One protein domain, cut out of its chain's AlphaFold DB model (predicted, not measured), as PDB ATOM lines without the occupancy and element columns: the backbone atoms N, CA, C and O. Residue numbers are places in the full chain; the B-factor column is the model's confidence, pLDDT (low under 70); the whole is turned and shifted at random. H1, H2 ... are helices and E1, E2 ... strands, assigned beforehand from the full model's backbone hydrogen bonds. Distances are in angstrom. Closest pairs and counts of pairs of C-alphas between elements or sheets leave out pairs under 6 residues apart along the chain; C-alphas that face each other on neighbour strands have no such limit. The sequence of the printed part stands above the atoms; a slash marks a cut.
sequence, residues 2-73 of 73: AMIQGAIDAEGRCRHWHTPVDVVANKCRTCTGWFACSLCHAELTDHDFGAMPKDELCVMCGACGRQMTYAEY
ATOM      1  N   ALA A   2     -29.085  53.815  30.336       58.56
ATOM      2  CA  ALA A   2     -30.314  53.026  30.381       58.56
ATOM      3  C   ALA A   2     -30.698  52.849  31.859       58.56
ATOM      4  O   ALA A   2     -29.847  52.501  32.674       58.56
ATOM      5  N   MET A   3     -31.943  53.159  32.217       86.50
ATOM      6  CA  MET A   3     -32.439  52.982  33.582       86.50
ATOM      7  C   MET A   3     -32.590  51.477  33.846       86.50
ATOM      8  O   MET A   3     -33.441  50.834  33.232       86.50
ATOM      9  N   ILE A   4     -31.741  50.913  34.709       97.50
ATOM     10  CA  ILE A   4     -31.857  49.517  35.153       97.50
ATOM     11  C   ILE A   4     -32.981  49.458  36.188       97.50
ATOM     12  O   ILE A   4     -32.886  50.046  37.264       97.50
ATOM     13  N   GLN A   5     -34.067  48.771  35.854       98.19
ATOM     14  CA  GLN A   5     -35.233  48.655  36.720       98.19
ATOM     15  C   GLN A   5     -34.943  47.709  37.894       98.19
ATOM     16  O   GLN A   5     -34.344  46.644  37.719       98.19
ATOM     17  N   GLY A   6     -35.364  48.107  39.098       97.62
ATOM     18  CA  GLY A   6     -35.081  47.386  40.346       97.62
ATOM     19  C   GLY A   6     -33.693  47.653  40.945       97.62
ATOM     20  O   GLY A   6     -33.367  47.070  41.979       97.62
ATOM     21  N   ALA A   7     -32.891  48.526  40.325       97.81
ATOM     22  CA  ALA A   7     -31.587  48.908  40.847       97.81
ATOM     23  C   ALA A   7     -31.705  49.793  42.102       97.81
ATOM     24  O   ALA A   7     -32.530  50.707  42.152       97.81
ATOM     25  N   ILE A   8     -30.857  49.532  43.098       97.56
ATOM     26  CA  ILE A   8     -30.730  50.320  44.338       97.56
ATOM     27  C   ILE A   8     -29.448  51.164  44.371       97.56
ATOM     28  O   ILE A   8     -29.275  51.990  45.264       97.56
ATOM     29  N   ASP A   9     -28.558  50.967  43.400       97.00
ATOM     30  CA  ASP A   9     -27.349  51.758  43.200       97.00
ATOM     31  C   ASP A   9     -27.089  52.021  41.706       97.00
ATOM     32  O   ASP A   9     -27.826  51.571  40.826       97.00
ATOM     33  N   ALA A  10     -26.041  52.796  41.420       95.56
ATOM     34  CA  ALA A  10     -25.684  53.186  40.059       95.56
ATOM     35  C   ALA A  10     -25.100  52.039  39.216       95.56
ATOM     36  O   ALA A  10     -25.059  52.163  37.995       95.56
ATOM     37  N   GLU A  11     -24.660  50.943  39.841       97.25
ATOM     38  CA  GLU A  11     -24.059  49.798  39.147       97.25
ATOM     39  C   GLU A  11     -25.087  48.711  38.803       97.25
ATOM     40  O   GLU A  11     -24.740  47.718  38.167       97.25
ATOM     41  N   GLY A  12     -26.357  48.911  39.167       97.06
ATOM     42  CA  GLY A  12     -27.452  48.018  38.796       97.06
ATOM     43  C   GLY A  12     -27.735  46.902  39.800       97.06
ATOM     44  O   GLY A  12     -28.532  46.021  39.482       97.06
ATOM     45  N   ARG A  13     -27.140  46.940  40.999       98.25
ATOM     46  CA  ARG A  13     -27.405  45.955  42.063       98.25
ATOM     47  C   ARG A  13     -28.830  46.111  42.582       98.25
ATOM     48  O   ARG A  13     -29.387  47.207  42.526       98.25
ATOM     49  N   CYS A  14     -29.432  45.053  43.122       98.31
ATOM     50  CA  CYS A  14     -30.817  45.072  43.602       98.31
ATOM     51  C   CYS A  14     -30.980  44.487  45.009       98.31
ATOM     52  O   CYS A  14     -30.065  43.923  45.601       98.31
ATOM     53  N   ARG A  15     -32.200  44.575  45.549       98.19
ATOM     54  CA  ARG A  15     -32.528  44.017  46.872       98.19
ATOM     55  C   ARG A  15     -32.341  42.498  46.968       98.19
ATOM     56  O   ARG A  15     -32.184  41.987  48.072       98.19
ATOM     57  N   HIS A  16     -32.382  41.786  45.841       98.56
ATOM     58  CA  HIS A  16     -32.190  40.335  45.793       98.56
ATOM     59  C   HIS A  16     -30.708  39.952  45.661       98.56
ATOM     60  O   HIS A  16     -30.285  39.002  46.310       98.56
ATOM     61  N   TRP A  17     -29.921  40.717  44.890       98.00
ATOM     62  CA  TRP A  17     -28.503  40.458  44.584       98.00
ATOM     63  C   TRP A  17     -27.695  41.764  44.633       98.00
ATOM     64  O   TRP A  17     -27.999  42.700  43.892       98.00
ATOM     65  N   HIS A  18     -26.710  41.853  45.530       97.94
ATOM     66  CA  HIS A  18     -25.980  43.099  45.833       97.94
ATOM     67  C   HIS A  18     -24.545  42.885  46.343       97.94
ATOM     68  O   HIS A  18     -24.006  43.679  47.116       97.94
ATOM     69  N   THR A  19     -23.904  41.809  45.910       98.38
ATOM     70  CA  THR A  19     -22.458  41.625  46.023       98.38
ATOM     71  C   THR A  19     -21.723  42.474  44.971       98.38
ATOM     72  O   THR A  19     -22.341  42.969  44.025       98.38
ATOM     73  N   PRO A  20     -20.390  42.633  45.072       97.50
ATOM     74  CA  PRO A  20     -19.613  43.398  44.093       97.50
ATOM     75  C   PRO A  20     -19.695  42.897  42.641       97.50
ATOM     76  O   PRO A  20     -19.316  43.636  41.738       97.50
ATOM     77  N   VAL A  21     -20.156  41.662  42.404       97.00
ATOM     78  CA  VAL A  21     -20.281  41.082  41.055       97.00
ATOM     79  C   VAL A  21     -21.702  41.147  40.487       97.00
ATOM     80  O   VAL A  21     -21.898  40.847  39.312       97.00
ATOM     81  N   ASP A  22     -22.687  41.605  41.266       98.00
ATOM     82  CA  ASP A  22     -24.102  41.664  40.866       98.00
ATOM     83  C   ASP A  22     -24.429  42.921  40.039       98.00
ATOM     84  O   ASP A  22     -25.400  43.630  40.291       98.00
ATOM     85  N   VAL A  23     -23.588  43.218  39.049       97.50
ATOM     86  CA  VAL A  23     -23.660  44.435  38.220       97.50
ATOM     87  C   VAL A  23     -24.304  44.186  36.854       97.50
ATOM     88  O   VAL A  23     -24.221  45.021  35.960       97.50
ATOM     89  N   VAL A  24     -24.900  43.014  36.634       97.50
ATOM     90  CA  VAL A  24     -25.450  42.617  35.334       97.50
ATOM     91  C   VAL A  24     -26.938  42.941  35.252       97.50
ATOM     92  O   VAL A  24     -27.730  42.454  36.050       97.50
ATOM     93  N   ALA A  25     -27.333  43.691  34.226       97.94
ATOM     94  CA  ALA A  25     -28.724  43.868  33.838       97.94
ATOM     95  C   ALA A  25     -29.072  42.982  32.636       97.94
ATOM     96  O   ALA A  25     -28.319  42.907  31.662       97.94
ATOM     97  N   ASN A  26     -30.249  42.360  32.678       97.56
ATOM     98  CA  ASN A  26     -30.762  41.515  31.600       97.56
ATOM     99  C   ASN A  26     -31.905  42.223  30.865       97.56
ATOM    100  O   ASN A  26     -32.781  42.826  31.497       97.56
ATOM    101  N   LYS A  27     -31.909  42.135  29.533       97.81
ATOM    102  CA  LYS A  27     -32.990  42.660  28.693       97.81
ATOM    103  C   LYS A  27     -34.128  41.650  28.611       97.81
ATOM    104  O   LYS A  27     -33.901  40.487  28.286       97.81
ATOM    105  N   CYS A  28     -35.352  42.097  28.857       97.94
ATOM    106  CA  CYS A  28     -36.543  41.282  28.635       97.94
ATOM    107  C   CYS A  28     -37.010  41.430  27.182       97.94
ATOM    108  O   CYS A  28     -37.246  42.546  26.718       97.94
ATOM    109  N   ARG A  29     -37.201  40.319  26.461       98.06
ATOM    110  CA  ARG A  29     -37.705  40.348  25.076       98.06
ATOM    111  C   ARG A  29     -39.127  40.904  24.977       98.06
ATOM    112  O   ARG A  29     -39.451  41.551  23.988       98.06
ATOM    113  N   THR A  30     -39.961  40.651  25.983       97.94
ATOM    114  CA  THR A  30     -41.388  41.007  25.971       97.94
ATOM    115  C   THR A  30     -41.599  42.516  26.052       97.94
ATOM    116  O   THR A  30     -42.290  43.082  25.212       97.94
ATOM    117  N   CYS A  31     -40.980  43.181  27.031       97.50
ATOM    118  CA  CYS A  31     -41.168  44.617  27.267       97.50
ATOM    119  C   CYS A  31     -39.965  45.473  26.857       97.50
ATOM    120  O   CYS A  31     -40.000  46.694  26.993       97.50
ATOM    121  N   THR A  32     -38.887  44.859  26.363       96.12
ATOM    122  CA  THR A  32     -37.623  45.505  25.952       96.12
ATOM    123  C   THR A  32     -36.875  46.254  27.063       96.12
ATOM    124  O   THR A  32     -35.841  46.872  26.798       96.12
ATOM    125  N   GLY A  33     -37.360  46.170  28.307       96.69
ATOM    126  CA  GLY A  33     -36.765  46.801  29.480       96.69
ATOM    127  C   GLY A  33     -35.516  46.080  29.989       96.69
ATOM    128  O   GLY A  33     -35.344  44.877  29.782       96.69
ATOM    129  N   TRP A  34     -34.664  46.833  30.684       98.00
ATOM    130  CA  TRP A  34     -33.478  46.338  31.382       98.00
ATOM    131  C   TRP A  34     -33.774  46.192  32.870       98.00
ATOM    132  O   TRP A  34     -34.207  47.154  33.503       98.00
ATOM    133  N   PHE A  35     -33.507  45.015  33.428       98.44
ATOM    134  CA  PHE A  35     -33.810  44.696  34.823       98.44
ATOM    135  C   PHE A  35     -32.569  44.184  35.540       98.44
ATOM    136  O   PHE A  35     -31.796  43.418  34.963       98.44
ATOM    137  N   ALA A  36     -32.415  44.572  36.807       98.12
ATOM    138  CA  ALA A  36     -31.327  44.102  37.661       98.12
ATOM    139  C   ALA A  36     -31.375  42.577  37.876       98.12
ATOM    140  O   ALA A  36     -30.349  41.913  37.930       98.12
ATOM    141  N   CYS A  37     -32.577  41.995  37.957       98.00
ATOM    142  CA  CYS A  37     -32.768  40.547  37.925       98.00
ATOM    143  C   CYS A  37     -34.197  40.161  37.508       98.00
ATOM    144  O   CYS A  37     -35.087  41.011  37.411       98.00
ATOM    145  N   SER A  38     -34.433  38.864  37.296       96.69
ATOM    146  CA  SER A  38     -35.755  38.324  36.949       96.69
ATOM    147  C   SER A  38     -36.795  38.478  38.068       96.69
ATOM    148  O   SER A  38     -37.975  38.636  37.771       96.69
ATOM    149  N   LEU A  39     -36.381  38.495  39.341       98.12
ATOM    150  CA  LEU A  39     -37.288  38.736  40.470       98.12
ATOM    151  C   LEU A  39     -37.755  40.196  40.506       98.12
ATOM    152  O   LEU A  39     -38.944  40.451  40.659       98.12
ATOM    153  N   CYS A  40     -36.850  41.155  40.268       98.31
ATOM    154  CA  CYS A  40     -37.234  42.557  40.090       98.31
ATOM    155  C   CYS A  40     -38.228  42.726  38.937       98.31
ATOM    156  O   CYS A  40     -39.181  43.482  39.066       98.31
ATOM    157  N   HIS A  41     -38.033  42.016  37.823       98.44
ATOM    158  CA  HIS A  41     -38.991  42.037  36.718       98.44
ATOM    159  C   HIS A  41     -40.372  41.531  37.145       98.44
ATOM    160  O   HIS A  41     -41.363  42.216  36.910       98.44
ATOM    161  N   ALA A  42     -40.444  40.362  37.789       98.31
ATOM    162  CA  ALA A  42     -41.708  39.779  38.242       98.31
ATOM    163  C   ALA A  42     -42.468  40.676  39.239       98.31
ATOM    164  O   ALA A  42     -43.689  40.629  39.307       98.31
ATOM    165  N   GLU A  43     -41.757  41.505  40.003       98.31
ATOM    166  CA  GLU A  43     -42.359  42.461  40.942       98.31
ATOM    167  C   GLU A  43     -42.859  43.748  40.274       98.31
ATOM    168  O   GLU A  43     -43.727  44.426  40.822       98.31
ATOM    169  N   LEU A  44     -42.293  44.108  39.120       97.69
ATOM    170  CA  LEU A  44     -42.551  45.373  38.423       97.69
ATOM    171  C   LEU A  44     -43.456  45.223  37.197       97.69
ATOM    172  O   LEU A  44     -43.847  46.226  36.601       97.69
ATOM    173  N   THR A  45     -43.757  43.994  36.791       97.94
ATOM    174  CA  THR A  45     -44.492  43.689  35.559       97.94
ATOM    175  C   THR A  45     -45.541  42.612  35.808       97.94
ATOM    176  O   THR A  45     -45.483  41.880  36.793       97.94
ATOM    177  N   ASP A  46     -46.508  42.519  34.903       97.81
ATOM    178  CA  ASP A  46     -47.630  41.578  34.938       97.81
ATOM    179  C   ASP A  46     -47.484  40.437  33.914       97.81
ATOM    180  O   ASP A  46     -48.445  39.727  33.617       97.81
ATOM    181  N   HIS A  47     -46.275  40.248  33.379       97.81
ATOM    182  CA  HIS A  47     -45.966  39.227  32.386       97.81
ATOM    183  C   HIS A  47     -44.658  38.498  32.707       97.81
ATOM    184  O   HIS A  47     -43.821  38.969  33.475       97.81
ATOM    185  N   ASP A  48     -44.446  37.352  32.063       97.62
ATOM    186  CA  ASP A  48     -43.217  36.581  32.231       97.62
ATOM    187  C   ASP A  48     -42.005  37.273  31.594       97.62
ATOM    188  O   ASP A  48     -42.112  38.058  30.639       97.62
ATOM    189  N   PHE A  49     -40.817  36.950  32.111       97.69
ATOM    190  CA  PHE A  49     -39.556  37.428  31.556       97.69
ATOM    191  C   PHE A  49     -39.296  36.770  30.195       97.69
ATOM    192  O   PHE A  49     -39.006  35.576  30.102       97.69
ATOM    193  N   GLY A  50     -39.377  37.555  29.123       97.88
ATOM    194  CA  GLY A  50     -39.137  37.071  27.767       97.88
ATOM    195  C   GLY A  50     -37.657  36.792  27.509       97.88
ATOM    196  O   GLY A  50     -36.831  37.699  27.612       97.88
ATOM    197  N   ALA A  51     -37.330  35.563  27.105       96.06
ATOM    198  CA  ALA A  51     -35.974  35.180  26.718       96.06
ATOM    199  C   ALA A  51     -35.528  35.903  25.436       96.06
ATOM    200  O   ALA A  51     -36.254  35.925  24.440       96.06
ATOM    201  N   MET A  52     -34.323  36.473  25.457       97.50
ATOM    202  CA  MET A  52     -33.703  37.111  24.295       97.50
ATOM    203  C   MET A  52     -33.003  36.086  23.387       97.50
ATOM    204  O   MET A  52     -32.499  35.074  23.887       97.50
ATOM    205  N   PRO A  53     -32.914  36.342  22.069       97.12
ATOM    206  CA  PRO A  53     -32.009  35.612  21.186       97.12
ATOM    207  C   PRO A  53     -30.553  35.751  21.648       97.12
ATOM    208  O   PRO A  53     -30.140  36.800  22.139       97.12
ATOM    209  N   LYS A  54     -29.766  34.679  21.507       93.88
ATOM    210  CA  LYS A  54     -28.379  34.630  22.010       93.88
ATOM    211  C   LYS A  54     -27.418  35.528  21.228       93.88
ATOM    212  O   LYS A  54     -26.389  35.933  21.763       93.88
ATOM    213  N   ASP A  55     -27.749  35.797  19.975       97.12
ATOM    214  CA  ASP A  55     -27.023  36.636  19.025       97.12
ATOM    215  C   ASP A  55     -27.431  38.118  19.091       97.12
ATOM    216  O   ASP A  55     -26.872  38.942  18.371       97.12
ATOM    217  N   GLU A  56     -28.354  38.482  19.985       97.81
ATOM    218  CA  GLU A  56     -28.743  39.867  20.244       97.81
ATOM    219  C   GLU A  56     -28.163  40.403  21.562       97.81
ATOM    220  O   GLU A  56     -27.859  39.659  22.499       97.81
ATOM    221  N   LEU A  57     -28.050  41.733  21.651       97.44
ATOM    222  CA  LEU A  57     -27.626  42.445  22.860       97.44
ATOM    223  C   LEU A  57     -28.671  42.279  23.971       97.44
ATOM    224  O   LEU A  57     -29.700  42.966  23.998       97.44
ATOM    225  N   CYS A  58     -28.396  41.354  24.886       96.69
ATOM    226  CA  CYS A  58     -29.312  40.938  25.947       96.69
ATOM    227  C   CYS A  58     -28.751  41.120  27.359       96.69
ATOM    228  O   CYS A  58     -29.515  41.057  28.324       96.69
ATOM    229  N   VAL A  59     -27.456  41.409  27.474       97.12
ATOM    230  CA  VAL A  59     -26.749  41.632  28.738       97.12
ATOM    231  C   VAL A  59     -26.165  43.042  28.743       97.12
ATOM    232  O   VAL A  59     -25.672  43.514  27.721       97.12
ATOM    233  N   MET A  60     -26.205  43.729  29.883       97.62
ATOM    234  CA  MET A  60     -25.536  45.014  30.081       97.62
ATOM    235  C   MET A  60     -24.809  45.032  31.426       97.62
ATOM    236  O   MET A  60     -25.400  44.704  32.448       97.62
ATOM    237  N   CYS A  61     -23.548  45.464  31.445       97.56
ATOM    238  CA  CYS A  61     -22.849  45.775  32.692       97.56
ATOM    239  C   CYS A  61     -23.310  47.147  33.200       97.56
ATOM    240  O   CYS A  61     -23.097  48.151  32.526       97.56
ATOM    241  N   GLY A  62     -23.925  47.215  34.375       96.75
ATOM    242  CA  GLY A  62     -24.372  48.459  34.994       96.75
ATOM    243  C   GLY A  62     -23.227  49.352  35.475       96.75
ATOM    244  O   GLY A  62     -23.380  50.568  35.468       96.75
ATOM    245  N   ALA A  63     -22.048  48.795  35.781       96.31
ATOM    246  CA  ALA A  63     -20.883  49.583  36.200       96.31
ATOM    247  C   ALA A  63     -20.232  50.383  35.054       96.31
ATOM    248  O   ALA A  63     -19.742  51.489  35.272       96.31
ATOM    249  N   CYS A  64     -20.213  49.845  33.827       95.81
ATOM    250  CA  CYS A  64     -19.566  50.501  32.677       95.81
ATOM    251  C   CYS A  64     -20.491  50.769  31.479       95.81
ATOM    252  O   CYS A  64     -20.082  51.416  30.518       95.81
ATOM    253  N   GLY A  65     -21.728  50.275  31.504       95.31
ATOM    254  CA  GLY A  65     -22.725  50.442  30.445       95.31
ATOM    255  C   GLY A  65     -22.522  49.568  29.203       95.31
ATOM    256  O   GLY A  65     -23.313  49.679  28.264       95.31
ATOM    257  N   ARG A  66     -21.491  48.708  29.154       96.75
ATOM    258  CA  ARG A  66     -21.242  47.834  27.995       96.75
ATOM    259  C   ARG A  66     -22.398  46.851  27.820       96.75
ATOM    260  O   ARG A  66     -22.687  46.080  28.732       96.75
ATOM    261  N   GLN A  67     -23.011  46.867  26.639       97.56
ATOM    262  CA  GLN A  67     -23.981  45.861  26.211       97.56
ATOM    263  C   GLN A  67     -23.267  44.729  25.477       97.56
ATOM    264  O   GLN A  67     -22.285  44.971  24.774       97.56
ATOM    265  N   MET A  68     -23.745  43.510  25.681       97.88
ATOM    266  CA  MET A  68     -23.117  42.274  25.235       97.88
ATOM    267  C   MET A  68     -24.192  41.299  24.758       97.88
ATOM    268  O   MET A  68     -25.321  41.272  25.266       97.88
ATOM    269  N   THR A  69     -23.831  40.501  23.763       97.94
ATOM    270  CA  THR A  69     -24.547  39.268  23.421       97.94
ATOM    271  C   THR A  69     -24.273  38.183  24.464       97.94
ATOM    272  O   THR A  69     -23.379  38.324  25.300       97.94
ATOM    273  N   TYR A  70     -24.996  37.062  24.393       94.00
ATOM    274  CA  TYR A  70     -24.731  35.912  25.267       94.00
ATOM    275  C   TYR A  70     -23.299  35.373  25.114       94.00
ATOM    276  O   TYR A  70     -22.752  34.833  26.062       94.00
ATOM    277  N   ALA A  71     -22.695  35.488  23.927       96.75
ATOM    278  CA  ALA A  71     -21.355  34.963  23.665       96.75
ATOM    279  C   ALA A  71     -20.220  35.863  24.188       96.75
ATOM    280  O   ALA A  71     -19.087  35.404  24.304       96.75
ATOM    281  N   GLU A  72     -20.502  37.142  24.444       96.81
ATOM    282  CA  GLU A  72     -19.517  38.118  24.927       96.81
ATOM    283  C   GLU A  72     -19.481  38.245  26.454       96.81
ATOM    284  O   GLU A  72     -18.519  38.810  26.981       96.81
ATOM    285  N   TYR A  73     -20.533  37.775  27.127       89.69
ATOM    286  CA  TYR A  73     -20.653  37.702  28.582       89.69
ATOM    287  C   TYR A  73     -20.102  36.372  29.102       89.69
ATOM    288  O   TYR A  73     -19.268  36.416  30.033       89.69
TER     289      TYR A  73
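Overview. This is residues 2 to 73 of the 73 residues of the protein "CHY-type domain-containing protein" of Staphylococcus hominis (UniProt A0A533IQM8). This is a compact domain with little regular structure: a small antiparallel ribbon, E1 beside E2, in the middle of long loops, with one short helix, H1, off to one side. Residues 34 to 35 pair with E1 and residues 67 to 68 with E2, both antiparallel. The printed part has 72 residues, in chain order E1, H1, E2; the class is mixed, with 14 residues in named elements. The radius of gyration of the C-alphas is 11.2 A, and the spans are 29 by 27 by 17 A.

Arrangement. Strand E1, residues 24 to 27, and strand E2, residues 59 to 61, are antiparallel neighbours at 147 degrees. N 25 and O 60 are 2.8 A apart, and N 60 and O 25 are 2.9 A apart, both within hydrogen-bond range. The closest C-alphas of E1 and helix H1, residues 38 to 44, are those of Asn 26 and Ser 38, 8.0 A apart. In H1 every O i to N i+4 pair is within hydrogen-bond range.

Along the chain. E1 begins at C-alpha 24 (-25.450, 42.617, 35.334) and is 10.0 A long. H1 is 9.9 A long. E2 is 6.9 A long and ends at C-alpha 61 (-22.849, 45.775, 32.692).

Size, cuts and confidence. The C-alphas of Asp 46 and Glu 72, the two farthest apart, are 30.0 A apart. The printed part has no cut. The link from H1 to E2 is long, with 14 residues. Residue 2 is under pLDDT 70.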